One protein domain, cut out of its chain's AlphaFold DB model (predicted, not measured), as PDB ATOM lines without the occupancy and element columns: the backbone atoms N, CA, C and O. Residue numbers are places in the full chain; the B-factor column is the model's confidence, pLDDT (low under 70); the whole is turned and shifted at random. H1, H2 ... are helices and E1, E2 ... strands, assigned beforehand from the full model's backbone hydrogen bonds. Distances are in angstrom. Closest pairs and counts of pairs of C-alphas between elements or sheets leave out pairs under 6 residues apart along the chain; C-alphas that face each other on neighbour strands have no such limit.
ATOM      1  N   PRO A  41       2.110  -1.093 -17.776       95.62
ATOM      2  CA  PRO A  41       3.448  -1.167 -17.201       95.62
ATOM      3  C   PRO A  41       3.391  -1.064 -15.674       95.62
ATOM      4  O   PRO A  41       2.548  -0.363 -15.114       95.62
ATOM      5  N   LEU A  42       4.309  -1.754 -14.997       94.12
ATOM      6  CA  LEU A  42       4.337  -1.845 -13.531       94.12
ATOM      7  C   LEU A  42       5.670  -1.392 -12.930       94.12
ATOM      8  O   LEU A  42       5.722  -1.039 -11.753       94.12
ATOM      9  N   LYS A  43       6.751  -1.397 -13.718       95.44
ATOM     10  CA  LYS A  43       8.078  -0.956 -13.279       95.44
ATOM     11  C   LYS A  43       8.462   0.349 -13.961       95.44
ATOM     12  O   LYS A  43       8.575   0.408 -15.184       95.44
ATOM     13  N   PHE A  44       8.736   1.373 -13.165       95.69
ATOM     14  CA  PHE A  44       9.062   2.708 -13.654       95.69
ATOM     15  C   PHE A  44      10.433   3.132 -13.137       95.69
ATOM     16  O   PHE A  44      10.755   2.924 -11.969       95.69
ATOM     17  N   VAL A  45      11.223   3.758 -14.001       96.94
ATOM     18  CA  VAL A  45      12.432   4.501 -13.634       96.94
ATOM     19  C   VAL A  45      12.221   5.948 -14.040       96.94
ATOM     20  O   VAL A  45      11.752   6.217 -15.141       96.94
ATOM     21  N   THR A  46      12.597   6.881 -13.173       96.81
ATOM     22  CA  THR A  46      12.726   8.293 -13.531       96.81
ATOM     23  C   THR A  46      14.149   8.754 -13.262       96.81
ATOM     24  O   THR A  46      14.731   8.381 -12.244       96.81
ATOM     25  N   TRP A  47      14.728   9.530 -14.173       96.81
ATOM     26  CA  TRP A  47      16.096  10.006 -14.032       96.81
ATOM     27  C   TRP A  47      16.324  11.347 -14.733       96.81
ATOM     28  O   TRP A  47      16.211  11.462 -15.957       96.81
ATOM     29  N   ASN A  48      16.742  12.352 -13.961       97.00
ATOM     30  CA  ASN A  48      17.344  13.550 -14.528       97.00
ATOM     31  C   ASN A  48      18.766  13.205 -15.001       97.00
ATOM     32  O   ASN A  48      19.668  12.950 -14.200       97.00
ATOM     33  N   ALA A  49      18.964  13.209 -16.319       96.06
ATOM     34  CA  ALA A  49      20.219  12.811 -16.935       96.06
ATOM     35  C   ALA A  49      21.302  13.898 -16.855       96.06
ATOM     36  O   ALA A  49      22.484  13.569 -16.973       96.06
ATOM     37  N   ASN A  50      20.940  15.172 -16.661       95.44
ATOM     38  CA  ASN A  50      21.843  16.320 -16.780       95.44
ATOM     39  C   ASN A  50      22.690  16.244 -18.074       95.44
ATOM     40  O   ASN A  50      23.919  16.200 -18.036       95.44
ATOM     41  N   SER A  51      22.005  16.213 -19.223       96.94
ATOM     42  CA  SER A  51      22.478  15.854 -20.571       96.94
ATOM     43  C   SER A  51      22.594  14.353 -20.833       96.94
ATOM     44  O   SER A  51      23.594  13.707 -20.516       96.94
ATOM     45  N   LEU A  52      21.612  13.813 -21.559       97.12
ATOM     46  CA  LEU A  52      21.618  12.411 -21.981       97.12
ATOM     47  C   LEU A  52      22.820  12.079 -22.881       97.12
ATOM     48  O   LEU A  52      23.417  11.015 -22.742       97.12
ATOM     49  N   LEU A  53      23.226  13.002 -23.760       97.56
ATOM     50  CA  LEU A  53      24.391  12.810 -24.630       97.56
ATOM     51  C   LEU A  53      25.690  12.628 -23.828       97.56
ATOM     52  O   LEU A  53      26.502  11.769 -24.170       97.56
ATOM     53  N   LEU A  54      25.894  13.412 -22.764       96.62
ATOM     54  CA  LEU A  54      27.070  13.259 -21.901       96.62
ATOM     55  C   LEU A  54      27.039  11.925 -21.151       96.62
ATOM     56  O   LEU A  54      28.069  11.261 -21.054       96.62
ATOM     57  N   ARG A  55      25.861  11.489 -20.688       96.06
ATOM     58  CA  ARG A  55      25.701  10.171 -20.052       96.06
ATOM     59  C   ARG A  55      26.001   9.027 -21.008       96.06
ATOM     60  O   ARG A  55      26.697   8.098 -20.616       96.06
ATOM     61  N   VAL A  56      25.570   9.127 -22.265       96.88
ATOM     62  CA  VAL A  56      25.922   8.153 -23.309       96.88
ATOM     63  C   VAL A  56      27.434   8.106 -23.558       96.88
ATOM     64  O   VAL A  56      27.988   7.035 -23.784       96.88
ATOM     65  N   LYS A  57      28.129   9.245 -23.505       95.56
ATOM     66  CA  LYS A  57      29.583   9.282 -23.730       95.56
ATOM     67  C   LYS A  57      30.392   8.736 -22.551       95.56
ATOM     68  O   LYS A  57      31.415   8.103 -22.784       95.56
ATOM     69  N   ASN A  58      29.943   8.977 -21.319       95.31
ATOM     70  CA  ASN A  58      30.783   8.790 -20.133       95.31
ATOM     71  C   ASN A  58      30.358   7.629 -19.221       95.31
ATOM     72  O   ASN A  58      31.193   7.119 -18.486       95.31
ATOM     73  N   ASN A  59      29.075   7.247 -19.213       92.81
ATOM     74  CA  ASN A  59      28.502   6.341 -18.203       92.81
ATOM     75  C   ASN A  59      27.504   5.325 -18.798       92.81
ATOM     76  O   ASN A  59      26.608   4.828 -18.107       92.81
ATOM     77  N   TRP A  60      27.568   5.084 -20.112       94.62
ATOM     78  CA  TRP A  60      26.577   4.251 -20.791       94.62
ATOM     79  C   TRP A  60      26.605   2.780 -20.378       94.62
ATOM     80  O   TRP A  60      25.518   2.225 -20.211       94.62
ATOM     81  N   PRO A  61      27.771   2.125 -20.194       95.38
ATOM     82  CA  PRO A  61      27.808   0.734 -19.748       95.38
ATOM     83  C   PRO A  61      27.136   0.532 -18.385       95.38
ATOM     84  O   PRO A  61      26.335  -0.390 -18.231       95.38
ATOM     85  N   GLU A  62      27.385   1.420 -17.422       94.88
ATOM     86  CA  GLU A  62      26.803   1.358 -16.078       94.88
ATOM     87  C   GLU A  62      25.286   1.530 -16.130       94.88
ATOM     88  O   GLU A  62      24.546   0.731 -15.553       94.88
ATOM     89  N   PHE A  63      24.815   2.534 -16.875       94.25
ATOM     90  CA  PHE A  63      23.386   2.760 -17.054       94.25
ATOM     91  C   PHE A  63      22.714   1.598 -17.801       94.25
ATOM     92  O   PHE A  63      21.660   1.122 -17.389       94.25
ATOM     93  N   SER A  64      23.345   1.075 -18.853       96.19
ATOM     94  CA  SER A  64      22.840  -0.079 -19.609       96.19
ATOM     95  C   SER A  64      22.733  -1.326 -18.734       96.19
ATOM     96  O   SER A  64      21.740  -2.051 -18.818       96.19
ATOM     97  N   ASN A  65      23.716  -1.560 -17.860       96.81
ATOM     98  CA  ASN A  65      23.699  -2.668 -16.911       96.81
ATOM     99  C   ASN A  65      22.590  -2.503 -15.862       96.81
ATOM    100  O   ASN A  65      21.872  -3.460 -15.570       96.81
ATOM    101  N   PHE A  66      22.396  -1.285 -15.343       96.62
ATOM    102  CA  PHE A  66      21.286  -0.972 -14.445       96.62
ATOM    103  C   PHE A  66      19.929  -1.254 -15.103       96.62
ATOM    104  O   PHE A  66      19.118  -1.973 -14.528       96.62
ATOM    105  N   ILE A  67      19.703  -0.769 -16.328       97.19
ATOM    106  CA  ILE A  67      18.444  -1.003 -17.054       97.19
ATOM    107  C   ILE A  67      18.255  -2.484 -17.388       97.19
ATOM    108  O   ILE A  67      17.140  -2.981 -17.288       97.19
ATOM    109  N   THR A  68      19.325  -3.205 -17.725       97.19
ATOM    110  CA  THR A  68      19.268  -4.660 -17.952       97.19
ATOM    111  C   THR A  68      18.881  -5.418 -16.682       97.19
ATOM    112  O   THR A  68      18.090  -6.351 -16.744       97.19
ATOM    113  N   THR A  69      19.417  -5.008 -15.530       96.62
ATOM    114  CA  THR A  69      19.190  -5.688 -14.247       96.62
ATOM    115  C   THR A  69      17.820  -5.358 -13.655       96.62
ATOM    116  O   THR A  69      17.110  -6.247 -13.194       96.62
ATOM    117  N   PHE A  70      17.441  -4.077 -13.649       96.88
ATOM    118  CA  PHE A  70      16.166  -3.618 -13.093       96.88
ATOM    119  C   PHE A  70      14.982  -3.938 -14.020       96.88
ATOM    120  O   PHE A  70      13.870  -4.189 -13.548       96.88
ATOM    121  N   ASP A  71      15.235  -3.959 -15.333       97.12
ATOM    122  CA  ASP A  71      14.271  -4.238 -16.399       97.12
ATOM    123  C   ASP A  71      12.973  -3.405 -16.284       97.12
ATOM    124  O   ASP A  71      11.874  -3.963 -16.184       97.12
ATOM    125  N   PRO A  72      13.059  -2.058 -16.268       97.38
ATOM    126  CA  PRO A  72      11.878  -1.205 -16.144       97.38
ATOM    127  C   PRO A  72      10.963  -1.331 -17.362       97.38
ATOM    128  O   PRO A  72      11.421  -1.530 -18.476       97.38
ATOM    129  N   ASP A  73       9.658  -1.186 -17.186       97.94
ATOM    130  CA  ASP A  73       8.721  -1.131 -18.310       97.94
ATOM    131  C   ASP A  73       8.709   0.259 -18.951       97.94
ATOM    132  O   ASP A  73       8.539   0.397 -20.166       97.94
ATOM    133  N   VAL A  74       8.940   1.288 -18.130       98.25
ATOM    134  CA  VAL A  74       8.999   2.688 -18.546       98.25
ATOM    135  C   VAL A  74      10.200   3.399 -17.921       98.25
ATOM    136  O   VAL A  74      10.467   3.255 -16.729       98.25
ATOM    137  N   ILE A  75      10.896   4.208 -18.720       98.31
ATOM    138  CA  ILE A  75      11.990   5.085 -18.291       98.31
ATOM    139  C   ILE A  75      11.619   6.527 -18.657       98.31
ATOM    140  O   ILE A  75      11.516   6.875 -19.833       98.31
ATOM    141  N   ALA A  76      11.431   7.372 -17.652       98.50
ATOM    142  CA  ALA A  76      11.203   8.803 -17.786       98.50
ATOM    143  C   ALA A  76      12.525   9.556 -17.604       98.50
ATOM    144  O   ALA A  76      13.183   9.423 -16.575       98.50
ATOM    145  N   LEU A  77      12.922  10.345 -18.599       98.12
ATOM    146  CA  LEU A  77      14.152  11.130 -18.564       98.12
ATOM    147  C   LEU A  77      13.844  12.625 -18.537       98.12
ATOM    148  O   LEU A  77      12.961  13.102 -19.258       98.12
ATOM    149  N   GLN A  78      14.623  13.358 -17.747       98.25
ATOM    150  CA  GLN A  78      14.632  14.819 -17.694       98.25
ATOM    151  C   GLN A  78      16.027  15.352 -18.015       98.25
ATOM    152  O   GLN A  78      17.017  14.621 -17.949       98.25
ATOM    153  N   GLU A  79      16.096  16.628 -18.392       96.94
ATOM    154  CA  GLU A  79      17.320  17.285 -18.856       96.94
ATOM    155  C   GLU A  79      18.055  16.493 -19.938       96.94
ATOM    156  O   GLU A  79      19.268  16.268 -19.882       96.94
ATOM    157  N   VAL A  80      17.313  16.089 -20.969       97.56
ATOM    158  CA  VAL A  80      17.890  15.444 -22.154       97.56
ATOM    159  C   VAL A  80      18.920  16.371 -22.812       97.56
ATOM    160  O   VAL A  80      19.980  15.903 -23.234       97.56
ATOM    161  N   ARG A  81      18.639  17.685 -22.832       97.06
ATOM    162  CA  ARG A  81      19.483  18.757 -23.396       97.06
ATOM    163  C   ARG A  81      19.896  18.517 -24.851       97.06
ATOM    164  O   ARG A  81      21.006  18.858 -25.259       97.06
ATOM    165  N   MET A  82      18.981  17.952 -25.631       96.88
ATOM    166  CA  MET A  82      19.086  17.859 -27.086       96.88
ATOM    167  C   MET A  82      18.077  18.821 -27.719       96.88
ATOM    168  O   MET A  82      16.945  18.880 -27.239       96.88
ATOM    169  N   PRO A  83      18.455  19.569 -28.768       96.38
ATOM    170  CA  PRO A  83      17.554  20.524 -29.390       96.38
ATOM    171  C   PRO A  83      16.582  19.832 -30.355       96.38
ATOM    172  O   PRO A  83      16.925  18.825 -30.989       96.38
ATOM    173  N   ALA A  84      15.394  20.414 -30.486       96.31
ATOM    174  CA  ALA A  84      14.356  20.036 -31.435       96.31
ATOM    175  C   ALA A  84      14.812  20.210 -32.894       96.31
ATOM    176  O   ALA A  84      15.589  21.116 -33.220       96.31
ATOM    177  N   ALA A  85      14.315  19.350 -33.781       95.75
ATOM    178  CA  ALA A  85      14.622  19.397 -35.202       95.75
ATOM    179  C   ALA A  85      14.029  20.631 -35.891       95.75
ATOM    180  O   ALA A  85      12.984  21.140 -35.496       95.75
ATOM    181  N   GLY A  86      14.715  21.107 -36.933       91.31
ATOM    182  CA  GLY A  86      14.353  22.304 -37.696       91.31
ATOM    183  C   GLY A  86      15.458  23.364 -37.711       91.31
ATOM    184  O   GLY A  86      16.156  23.581 -36.711       91.31
ATOM    185  N   SER A  87      15.595  24.055 -38.845       87.62
ATOM    186  CA  SER A  87      16.560  25.146 -39.048       87.62
ATOM    187  C   SER A  87      16.213  26.378 -38.207       87.62
ATOM    188  O   SER A  87      15.090  26.504 -37.724       87.62
ATOM    189  N   LYS A  88      17.188  27.267 -37.963       81.94
ATOM    190  CA  LYS A  88      17.092  28.389 -37.001       81.94
ATOM    191  C   LYS A  88      15.793  29.203 -37.113       81.94
ATOM    192  O   LYS A  88      15.208  29.483 -36.077       81.94
ATOM    193  N   ASP A  89      15.333  29.466 -38.332       84.75
ATOM    194  CA  ASP A  89      14.197  30.354 -38.613       84.75
ATOM    195  C   ASP A  89      12.939  29.600 -39.090       84.75
ATOM    196  O   ASP A  89      12.000  30.202 -39.605       84.75
ATOM    197  N   ALA A  90      12.914  28.273 -38.933       85.69
ATOM    198  CA  ALA A  90      11.780  27.428 -39.290       85.69
ATOM    199  C   ALA A  90      11.052  26.897 -38.042       85.69
ATOM    200  O   ALA A  90      11.683  26.725 -36.990       85.69
ATOM    201  N   PRO A  91       9.750  26.565 -38.159       87.06
ATOM    202  CA  PRO A  91       9.028  25.840 -37.120       87.06
ATOM    203  C   PRO A  91       9.775  24.570 -36.703       87.06
ATOM    204  O   PRO A  91      10.292  23.835 -37.548       87.06
ATOM    205  N   LYS A  92       9.833  24.311 -35.395       90.19
ATOM    206  CA  LYS A  92      10.542  23.157 -34.839       90.19
ATOM    207  C   LYS A  92       9.644  21.935 -34.718       90.19
ATOM    208  O   LYS A  92       8.467  22.039 -34.375       90.19
ATOM    209  N   ASN A  93      10.230  20.758 -34.917       92.75
ATOM    210  CA  ASN A  93       9.636  19.490 -34.519       92.75
ATOM    211  C   ASN A  93      10.224  19.055 -33.169       92.75
ATOM    212  O   ASN A  93      11.304  18.470 -33.095       92.75
ATOM    213  N   HIS A  94       9.487  19.335 -32.095       91.88
ATOM    214  CA  HIS A  94       9.888  19.052 -30.711       91.88
ATOM    215  C   HIS A  94       9.933  17.556 -30.364       91.88
ATOM    216  O   HIS A  94      10.408  17.196 -29.288       91.88
ATOM    217  N   GLN A  95       9.463  16.691 -31.267       94.31
ATOM    218  CA  GLN A  95       9.474  15.235 -31.108       94.31
ATOM    219  C   GLN A  95      10.647  14.573 -31.841       94.31
ATOM    220  O   GLN A  95      10.822  13.358 -31.753       94.31
ATOM    221  N   GLU A  96      11.473  15.354 -32.539       95.94
ATOM    222  CA  GLU A  96      12.623  14.861 -33.285       95.94
ATOM    223  C   GLU A  96      13.904  15.593 -32.896       95.94
ATOM    224  O   GLU A  96      13.922  16.798 -32.655       95.94
ATOM    225  N   LEU A  97      15.006  14.848 -32.857       96.88
ATOM    226  CA  LEU A  97      16.332  15.390 -32.570       96.88
ATOM    227  C   LEU A  97      16.866  16.155 -33.783       96.88
ATOM    228  O   LEU A  97      16.878  15.615 -34.897       96.88
ATOM    229  N   LYS A  98      17.386  17.360 -33.538       96.31
ATOM    230  CA  LYS A  98      18.049  18.205 -34.538       96.31
ATOM    231  C   LYS A  98      19.177  17.499 -35.278       96.31
ATOM    232  O   LYS A  98      20.002  16.812 -34.680       96.31
ATOM    233  N   ASP A  99      19.232  17.728 -36.584       96.06
ATOM    234  CA  ASP A  99      20.183  17.122 -37.518       96.06
ATOM    235  C   ASP A  99      20.472  17.995 -38.758       96.06
ATOM    236  O   ASP A  99      20.997  17.521 -39.768       96.06
ATOM    237  N   ASP A 100      20.186  19.293 -38.681       93.88
ATOM    238  CA  ASP A 100      20.376  20.254 -39.775       93.88
ATOM    239  C   ASP A 100      21.863  20.595 -40.020       93.88
ATOM    240  O   ASP A 100      22.282  20.801 -41.160       93.88
ATOM    241  N   THR A 101      22.703  20.557 -38.984       94.69
ATOM    242  CA  THR A 101      24.158  20.769 -39.072       94.69
ATOM    243  C   THR A 101      24.951  19.465 -38.957       94.69
ATOM    244  O   THR A 101      24.480  18.474 -38.395       94.69
ATOM    245  N   LYS A 102      26.204  19.465 -39.440       96.75
ATOM    246  CA  LYS A 102      27.127  18.324 -39.280       96.75
ATOM    247  C   LYS A 102      27.291  17.929 -37.806       96.75
ATOM    248  O   LYS A 102      27.123  16.761 -37.478       96.75
ATOM    249  N   ALA A 103      27.520  18.906 -36.929       96.12
ATOM    250  CA  ALA A 103      27.677  18.667 -35.496       96.12
ATOM    251  C   ALA A 103      26.422  18.031 -34.871       96.12
ATOM    252  O   ALA A 103      26.520  17.021 -34.179       96.12
ATOM    253  N   SER A 104      25.226  18.555 -35.166       95.94
ATOM    254  CA  SER A 104      23.978  17.970 -34.650       95.94
ATOM    255  C   SER A 104      23.722  16.551 -35.173       95.94
ATOM    256  O   SER A 104      23.245  15.705 -34.421       95.94
ATOM    257  N   ARG A 105      24.097  16.252 -36.428       97.31
ATOM    258  CA  ARG A 105      24.010  14.889 -36.983       97.31
ATOM    259  C   ARG A 105      24.900  13.911 -36.228       97.31
ATOM    260  O   ARG A 105      24.446  12.825 -35.884       97.31
ATOM    261  N   GLU A 106      26.140  14.292 -35.948       97.94
ATOM    262  CA  GLU A 106      27.081  13.457 -35.196       97.94
ATOM    263  C   GLU A 106      26.570  13.171 -33.775       97.94
ATOM    264  O   GLU A 106      26.581  12.023 -33.329       97.94
ATOM    265  N   GLU A 107      26.039  14.182 -33.084       97.62
ATOM    266  CA  GLU A 107      25.458  14.016 -31.747       97.62
ATOM    267  C   GLU A 107      24.215  13.118 -31.750       97.62
ATOM    268  O   GLU A 107      24.113  12.206 -30.922       97.62
ATOM    269  N   LYS A 108      23.296  13.327 -32.705       97.56
ATOM    270  CA  LYS A 108      22.120  12.469 -32.905       97.56
ATOM    271  C   LYS A 108      22.535  11.024 -33.165       97.56
ATOM    272  O   LYS A 108      21.964  10.118 -32.567       97.56
ATOM    273  N   LEU A 109      23.548  10.790 -34.002       98.00
ATOM    274  CA  LEU A 109      24.036   9.444 -34.318       98.00
ATOM    275  C   LEU A 109      24.594   8.714 -33.092       98.00
ATOM    276  O   LEU A 109      24.289   7.536 -32.906       98.00
ATOM    277  N   ILE A 110      25.369   9.397 -32.243       97.88
ATOM    278  CA  ILE A 110      25.892   8.820 -30.992       97.88
ATOM    279  C   ILE A 110      24.733   8.359 -30.103       97.88
ATOM    280  O   ILE A 110      24.714   7.211 -29.651       97.88
ATOM    281  N   LEU A 111      23.748   9.236 -29.898       97.44
ATOM    282  CA  LEU A 111      22.594   8.949 -29.055       97.44
ATOM    283  C   LEU A 111      21.747   7.802 -29.622       97.44
ATOM    284  O   LEU A 111      21.415   6.855 -28.912       97.44
ATOM    285  N   MET A 112      21.438   7.851 -30.918       97.31
ATOM    286  CA  MET A 112      20.600   6.844 -31.563       97.31
ATOM    287  C   MET A 112      21.278   5.477 -31.626       97.31
ATOM    288  O   MET A 112      20.599   4.471 -31.438       97.31
ATOM    289  N   ARG A 113      22.601   5.399 -31.825       97.75
ATOM    290  CA  ARG A 113      23.337   4.123 -31.767       97.75
ATOM    291  C   ARG A 113      23.225   3.480 -30.382       97.75
ATOM    292  O   ARG A 113      22.963   2.282 -30.285       97.75
ATOM    293  N   ALA A 114      23.387   4.280 -29.331       97.31
ATOM    294  CA  ALA A 114      23.256   3.828 -27.952       97.31
ATOM    295  C   ALA A 114      21.837   3.301 -27.664       97.31
ATOM    296  O   ALA A 114      21.673   2.188 -27.167       97.31
ATOM    297  N   LEU A 115      20.811   4.048 -28.080       97.50
ATOM    298  CA  LEU A 115      19.397   3.693 -27.890       97.50
ATOM    299  C   LEU A 115      18.908   2.555 -28.801       97.50
ATOM    300  O   LEU A 115      17.924   1.892 -28.485       97.50
ATOM    301  N   SER A 116      19.599   2.291 -29.911       97.44
ATOM    302  CA  SER A 116      19.293   1.174 -30.821       97.44
ATOM    303  C   SER A 116      19.949  -0.142 -30.395       97.44
ATOM    304  O   SER A 116      19.745  -1.171 -31.039       97.44
ATOM    305  N   SER A 117      20.733  -0.130 -29.317       96.81
ATOM    306  CA  SER A 117      21.396  -1.312 -28.762       96.81
ATOM    307  C   SER A 117      20.572  -1.914 -27.612       96.81
ATOM    308  O   SER A 117      19.782  -1.201 -26.988       96.81
ATOM    309  N   PRO A 118      20.691  -3.220 -27.304       95.94
ATOM    310  CA  PRO A 118      20.089  -3.788 -26.098       95.94
ATOM    311  C   PRO A 118      20.580  -3.077 -24.818       95.94
ATOM    312  O   PRO A 118      21.749  -2.698 -24.767       95.94
ATOM    313  N   PRO A 119      19.726  -2.912 -23.789       96.69
ATOM    314  CA  PRO A 119      18.309  -3.299 -23.740       96.69
ATOM    315  C   PRO A 119      17.359  -2.300 -24.438       96.69
ATOM    316  O   PRO A 119      16.198  -2.618 -24.691       96.69
ATOM    317  N   PHE A 120      17.842  -1.108 -24.793       98.06
ATOM    318  CA  PHE A 120      17.034   0.029 -25.255       98.06
ATOM    319  C   PHE A 120      16.333  -0.178 -26.601       98.06
ATOM    320  O   PHE A 120      15.253   0.372 -26.808       98.06
ATOM    321  N   LYS A 121      16.853  -1.047 -27.477       97.69
ATOM    322  CA  LYS A 121      16.204  -1.397 -28.759       97.69
ATOM    323  C   LYS A 121      14.760  -1.901 -28.614       97.69
ATOM    324  O   LYS A 121      13.983  -1.859 -29.574       97.69
ATOM    325  N   ASN A 122      14.410  -2.406 -27.429       97.25
ATOM    326  CA  ASN A 122      13.085  -2.923 -27.101       97.25
ATOM    327  C   ASN A 122      12.115  -1.830 -26.635       97.25
ATOM    328  O   ASN A 122      10.966  -2.145 -26.345       97.25
ATOM    329  N   TYR A 123      12.541  -0.569 -26.572       98.38
ATOM    330  CA  TYR A 123      11.715   0.560 -26.165       98.38
ATOM    331  C   TYR A 123      11.312   1.398 -27.381       98.38
ATOM    332  O   TYR A 123      12.065   1.550 -28.345       98.38
ATOM    333  N   GLN A 124      10.101   1.936 -27.334       97.88
ATOM    334  CA  GLN A 124       9.686   3.082 -28.125       97.88
ATOM    335  C   GLN A 124      10.008   4.352 -27.340       97.88
ATOM    336  O   GLN A 124       9.886   4.365 -26.117       97.88
ATOM    337  N   ILE A 125      10.436   5.404 -28.038       98.12
ATOM    338  CA  ILE A 125      10.901   6.645 -27.418       98.12
ATOM    339  C   ILE A 125      10.058   7.809 -27.923       98.12
ATOM    340  O   ILE A 125       9.888   7.970 -29.130       98.12
ATOM    341  N   TRP A 126       9.583   8.633 -26.996       98.25
ATOM    342  CA  TRP A 126       8.983   9.931 -27.275       98.25
ATOM    343  C   TRP A 126       9.877  11.032 -26.729       98.25
ATOM    344  O   TRP A 126      10.390  10.927 -25.613       98.25
ATOM    345  N   TRP A 127      10.030  12.095 -27.510       97.88
ATOM    346  CA  TRP A 127      10.817  13.265 -27.152       97.88
ATOM    347  C   TRP A 127       9.904  14.473 -26.961       97.88
ATOM    348  O   TRP A 127       8.948  14.659 -27.710       97.88
ATOM    349  N   SER A 128      10.221  15.294 -25.967       97.44
ATOM    350  CA  SER A 128       9.663  16.632 -25.780       97.44
ATOM    351  C   SER A 128      10.859  17.554 -25.603       97.44
ATOM    352  O   SER A 128      11.471  17.582 -24.537       97.44
ATOM    353  N   LEU A 129      11.299  18.196 -26.680       97.12
ATOM    354  CA  LEU A 129      12.571  18.925 -26.729       97.12
ATOM    355  C   LEU A 129      12.347  20.434 -26.740       97.12
ATOM    356  O   LEU A 129      11.282  20.896 -27.127       97.12
ATOM    357  N   ALA A 130      13.364  21.196 -26.346       94.50
ATOM    358  CA  ALA A 130      13.388  22.644 -26.519       94.50
ATOM    359  C   ALA A 130      14.118  23.029 -27.815       94.50
ATOM    360  O   ALA A 130      14.833  22.221 -28.407       94.50
ATOM    361  N   ASP A 131      14.020  24.290 -28.225       93.69
ATOM    362  CA  ASP A 131      14.716  24.813 -29.413       93.69
ATOM    363  C   ASP A 131      16.247  24.831 -29.261       93.69
ATOM    364  O   ASP A 131      16.996  24.854 -30.244       93.69
ATOM    365  N   SER A 132      16.722  24.823 -28.016       92.94
ATOM    366  CA  SER A 132      18.133  24.859 -27.640       92.94
ATOM    367  C   SER A 132      18.527  23.626 -26.817       92.94
ATOM    368  O   SER A 132      17.697  22.782 -26.482       92.94
ATOM    369  N   LYS A 133      19.817  23.496 -26.473       93.50
ATOM    370  CA  LYS A 133      20.341  22.426 -25.599       93.50
ATOM    371  C   LYS A 133      20.006  22.675 -24.121       93.50
ATOM    372  O   LYS A 133      20.879  22.641 -23.256       93.50
ATOM    373  N   TYR A 134      18.740  22.941 -23.838       91.00
ATOM    374  CA  TYR A 134      18.223  23.267 -22.518       91.00
ATOM    375  C   TYR A 134      16.997  22.407 -22.216       91.00
ATOM    376  O   TYR A 134      16.237  22.083 -23.123       91.00
ATOM    377  N   ALA A 135      16.818  22.037 -20.945       93.81
ATOM    378  CA  ALA A 135      15.691  21.222 -20.496       93.81
ATOM    379  C   ALA A 135      15.504  19.955 -21.362       93.81
ATOM    380  O   ALA A 135      16.445  19.164 -21.511       93.81
ATOM    381  N   GLY A 136      14.302  19.767 -21.908       97.19
ATOM    382  CA  GLY A 136      13.910  18.597 -22.678       97.19
ATOM    383  C   GLY A 136      13.694  17.351 -21.820       97.19
ATOM    384  O   GLY A 136      14.435  17.065 -20.875       97.19
ATOM    385  N   THR A 137      12.683  16.577 -22.185       98.38
ATOM    386  CA  THR A 137      12.327  15.307 -21.555       98.38
ATOM    387  C   THR A 137      12.202  14.208 -22.606       98.38
ATOM    388  O   THR A 137      12.015  14.465 -23.800       98.38
ATOM    389  N   ALA A 138      12.342  12.964 -22.163       98.50
ATOM    390  CA  ALA A 138      12.063  11.797 -22.982       98.50
ATOM    391  C   ALA A 138      11.286  10.763 -22.178       98.50
ATOM    392  O   ALA A 138      11.403  10.689 -20.954       98.50
ATOM    393  N   LEU A 139      10.507   9.950 -22.875       98.62
ATOM    394  CA  LEU A 139       9.824   8.807 -22.296       98.62
ATOM    395  C   LEU A 139      10.146   7.584 -23.142       98.62
ATOM    396  O   LEU A 139       9.901   7.589 -24.344       98.62
ATOM    397  N   LEU A 140      10.708   6.555 -22.522       98.62
ATOM    398  CA  LEU A 140      10.950   5.268 -23.149       98.62
ATOM    399  C   LEU A 140       9.948   4.278 -22.568       98.62
ATOM    400  O   LEU A 140       9.926   4.081 -21.358       98.62
ATOM    401  N   VAL A 141       9.150   3.631 -23.409       98.44
ATOM    402  CA  VAL A 141       8.209   2.577 -22.997       98.44
ATOM    403  C   VAL A 141       8.580   1.310 -23.750       98.44
ATOM    404  O   VAL A 141       8.759   1.358 -24.968       98.44
ATOM    405  N   LYS A 142       8.736   0.179 -23.056       98.06
ATOM    406  CA  LYS A 142       8.953  -1.118 -23.714       98.06
ATOM    407  C   LYS A 142       7.851  -1.348 -24.755       98.06
ATOM    408  O   LYS A 142       6.680  -1.184 -24.450       98.06
ATOM    409  N   LYS A 143       8.216  -1.780 -25.964       96.44
ATOM    410  CA  LYS A 143       7.317  -1.918 -27.129       96.44
ATOM    411  C   LYS A 143       6.126  -2.858 -26.913       96.44
ATOM    412  O   LYS A 143       5.152  -2.766 -27.646       96.44
ATOM    413  N   CYS A 144       6.198  -3.770 -25.941       95.56
ATOM    414  CA  CYS A 144       5.068  -4.619 -25.557       95.56
ATOM    415  C   CYS A 144       3.972  -3.867 -24.780       95.56
ATOM    416  O   CYS A 144       2.858  -4.370 -24.675       95.56
ATOM    417  N   PHE A 145       4.264  -2.669 -24.268       96.56
ATOM    418  CA  PHE A 145       3.301  -1.759 -23.659       96.56
ATOM    419  C   PHE A 145       2.997  -0.625 -24.638       96.56
ATOM    420  O   PHE A 145       3.902   0.043 -25.134       96.56
ATOM    421  N   GLN A 146       1.714  -0.377 -24.894       92.81
ATOM    422  CA  GLN A 146       1.282   0.645 -25.844       92.81
ATOM    423  C   GLN A 146       0.431   1.697 -25.126       92.81
ATOM    424  O   GLN A 146      -0.718   1.405 -24.784       92.81
ATOM    425  N   PRO A 147       0.939   2.930 -24.930       95.69
ATOM    426  CA  PRO A 147       0.096   4.037 -24.505       95.69
ATOM    427  C   PRO A 147      -1.035   4.255 -25.521       95.69
ATOM    428  O   PRO A 147      -0.798   4.237 -26.732       95.69
ATOM    429  N   LYS A 148      -2.254   4.510 -25.040       94.88
ATOM    430  CA  LYS A 148      -3.407   4.917 -25.859       94.88
ATOM    431  C   LYS A 148      -3.169   6.261 -26.535       94.88
ATOM    432  O   LYS A 148      -3.576   6.469 -27.675       94.88
ATOM    433  N   LYS A 149      -2.529   7.180 -25.812       94.38
ATOM    434  CA  LYS A 149      -2.233   8.535 -26.269       94.38
ATOM    435  C   LYS A 149      -0.973   9.045 -25.588       94.38
ATOM    436  O   LYS A 149      -0.768   8.795 -24.405       94.38
ATOM    437  N   VAL A 150      -0.163   9.799 -26.326       95.50
ATOM    438  CA  VAL A 150       0.951  10.577 -25.772       95.50
ATOM    439  C   VAL A 150       0.734  12.046 -26.123       95.50
ATOM    440  O   VAL A 150       0.285  12.370 -27.221       95.50
TER     441      VAL A 150
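This is residues 41 to 150 of the 287 residues of the protein "DNA-(apurinic or apyrimidinic site) endonuclease" of Citrus sinensis (UniProt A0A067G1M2). A wall of four strands, E1, E2, E5 and E4, has three helices along one side of it: H1 and H2 form the connection from E1 to E2, and H3 crosses H1. The last residues, 143 to 150, trail off on the wall's other side, while the short strand E3 sits by the edge strand E4 and the loop before it reaches out to one end of the long dimension. The printed part has 110 residues with three named helices and five named strands, in the order E1 H1 H2 E2 E3 H3 E4 E5; the class is mixed, helices and strands. The sheet runs E1, E2, E5, E4 and is mixed. The whole is compact, with a radius of gyration of the C-alphas of 13.8 A and spans of 42 by 34 by 20 A.

E1 is residues 44 to 48, 13.7 A long, from C-alpha 44 at (9.062, 2.708, -13.654). H1 is residues 52 to 58 and H2 is residues 60 to 70, 15.2 A long. E2 is residues 74 to 78, 13.4 A, and E3 is residues 93 to 97, 8.1 A. H3, residues 102 to 115, is the longest helix at 20.1 A, from C-alpha 102 at (27.127, 18.324, -39.280). E4 is residues 123 to 128, 16.2 A, and E5 is residues 137 to 142, 16.9 A, ending at C-alpha 142 at (8.953, -1.118, -23.714).

E1 and E2 are parallel at 14 degrees, with N 45 and O 74 within hydrogen-bond range at 2.9 A. With H1 and H2 they form a strand-helix-strand unit, two parallel neighbour strands with helices between, and its crossover is right-handed. E2 and E5 are antiparallel at 169 degrees, with N 75 and O 140 at 2.8 A. E5 and E4 are a hairpin, antiparallel at 162 degrees, with N 124 and O 141 at 2.8 A. E3 pairs with no named strand; its closest C-alphas to E4 are those of Gln 95 and Trp 127, 4.6 A apart. H1, H2 and H3 are each only just not on the sheet, with 4 pairs of C-alphas within 10 A. H1 and H3 touch, about perpendicular at 78 degrees, the closest C-alphas being those of Leu 53 and Leu 111, 6.1 A apart. H2 and H3 are close but not clearly touching, with the C-alphas of Trp 60 and Ala 114 closest at 7.9 A. H1 and H2 meet only through their link. In H1, H2 and H3 every O i to N i+4 pair is within hydrogen-bond range.

The C-alphas farthest apart, those of Thr 69 and Asp 89, are 43.8 A apart. The printed part has no cut, and the link from E2 to E3, 14 residues, is long. The mean pLDDT of the printed part is 95.8, and no printed residue is under 70.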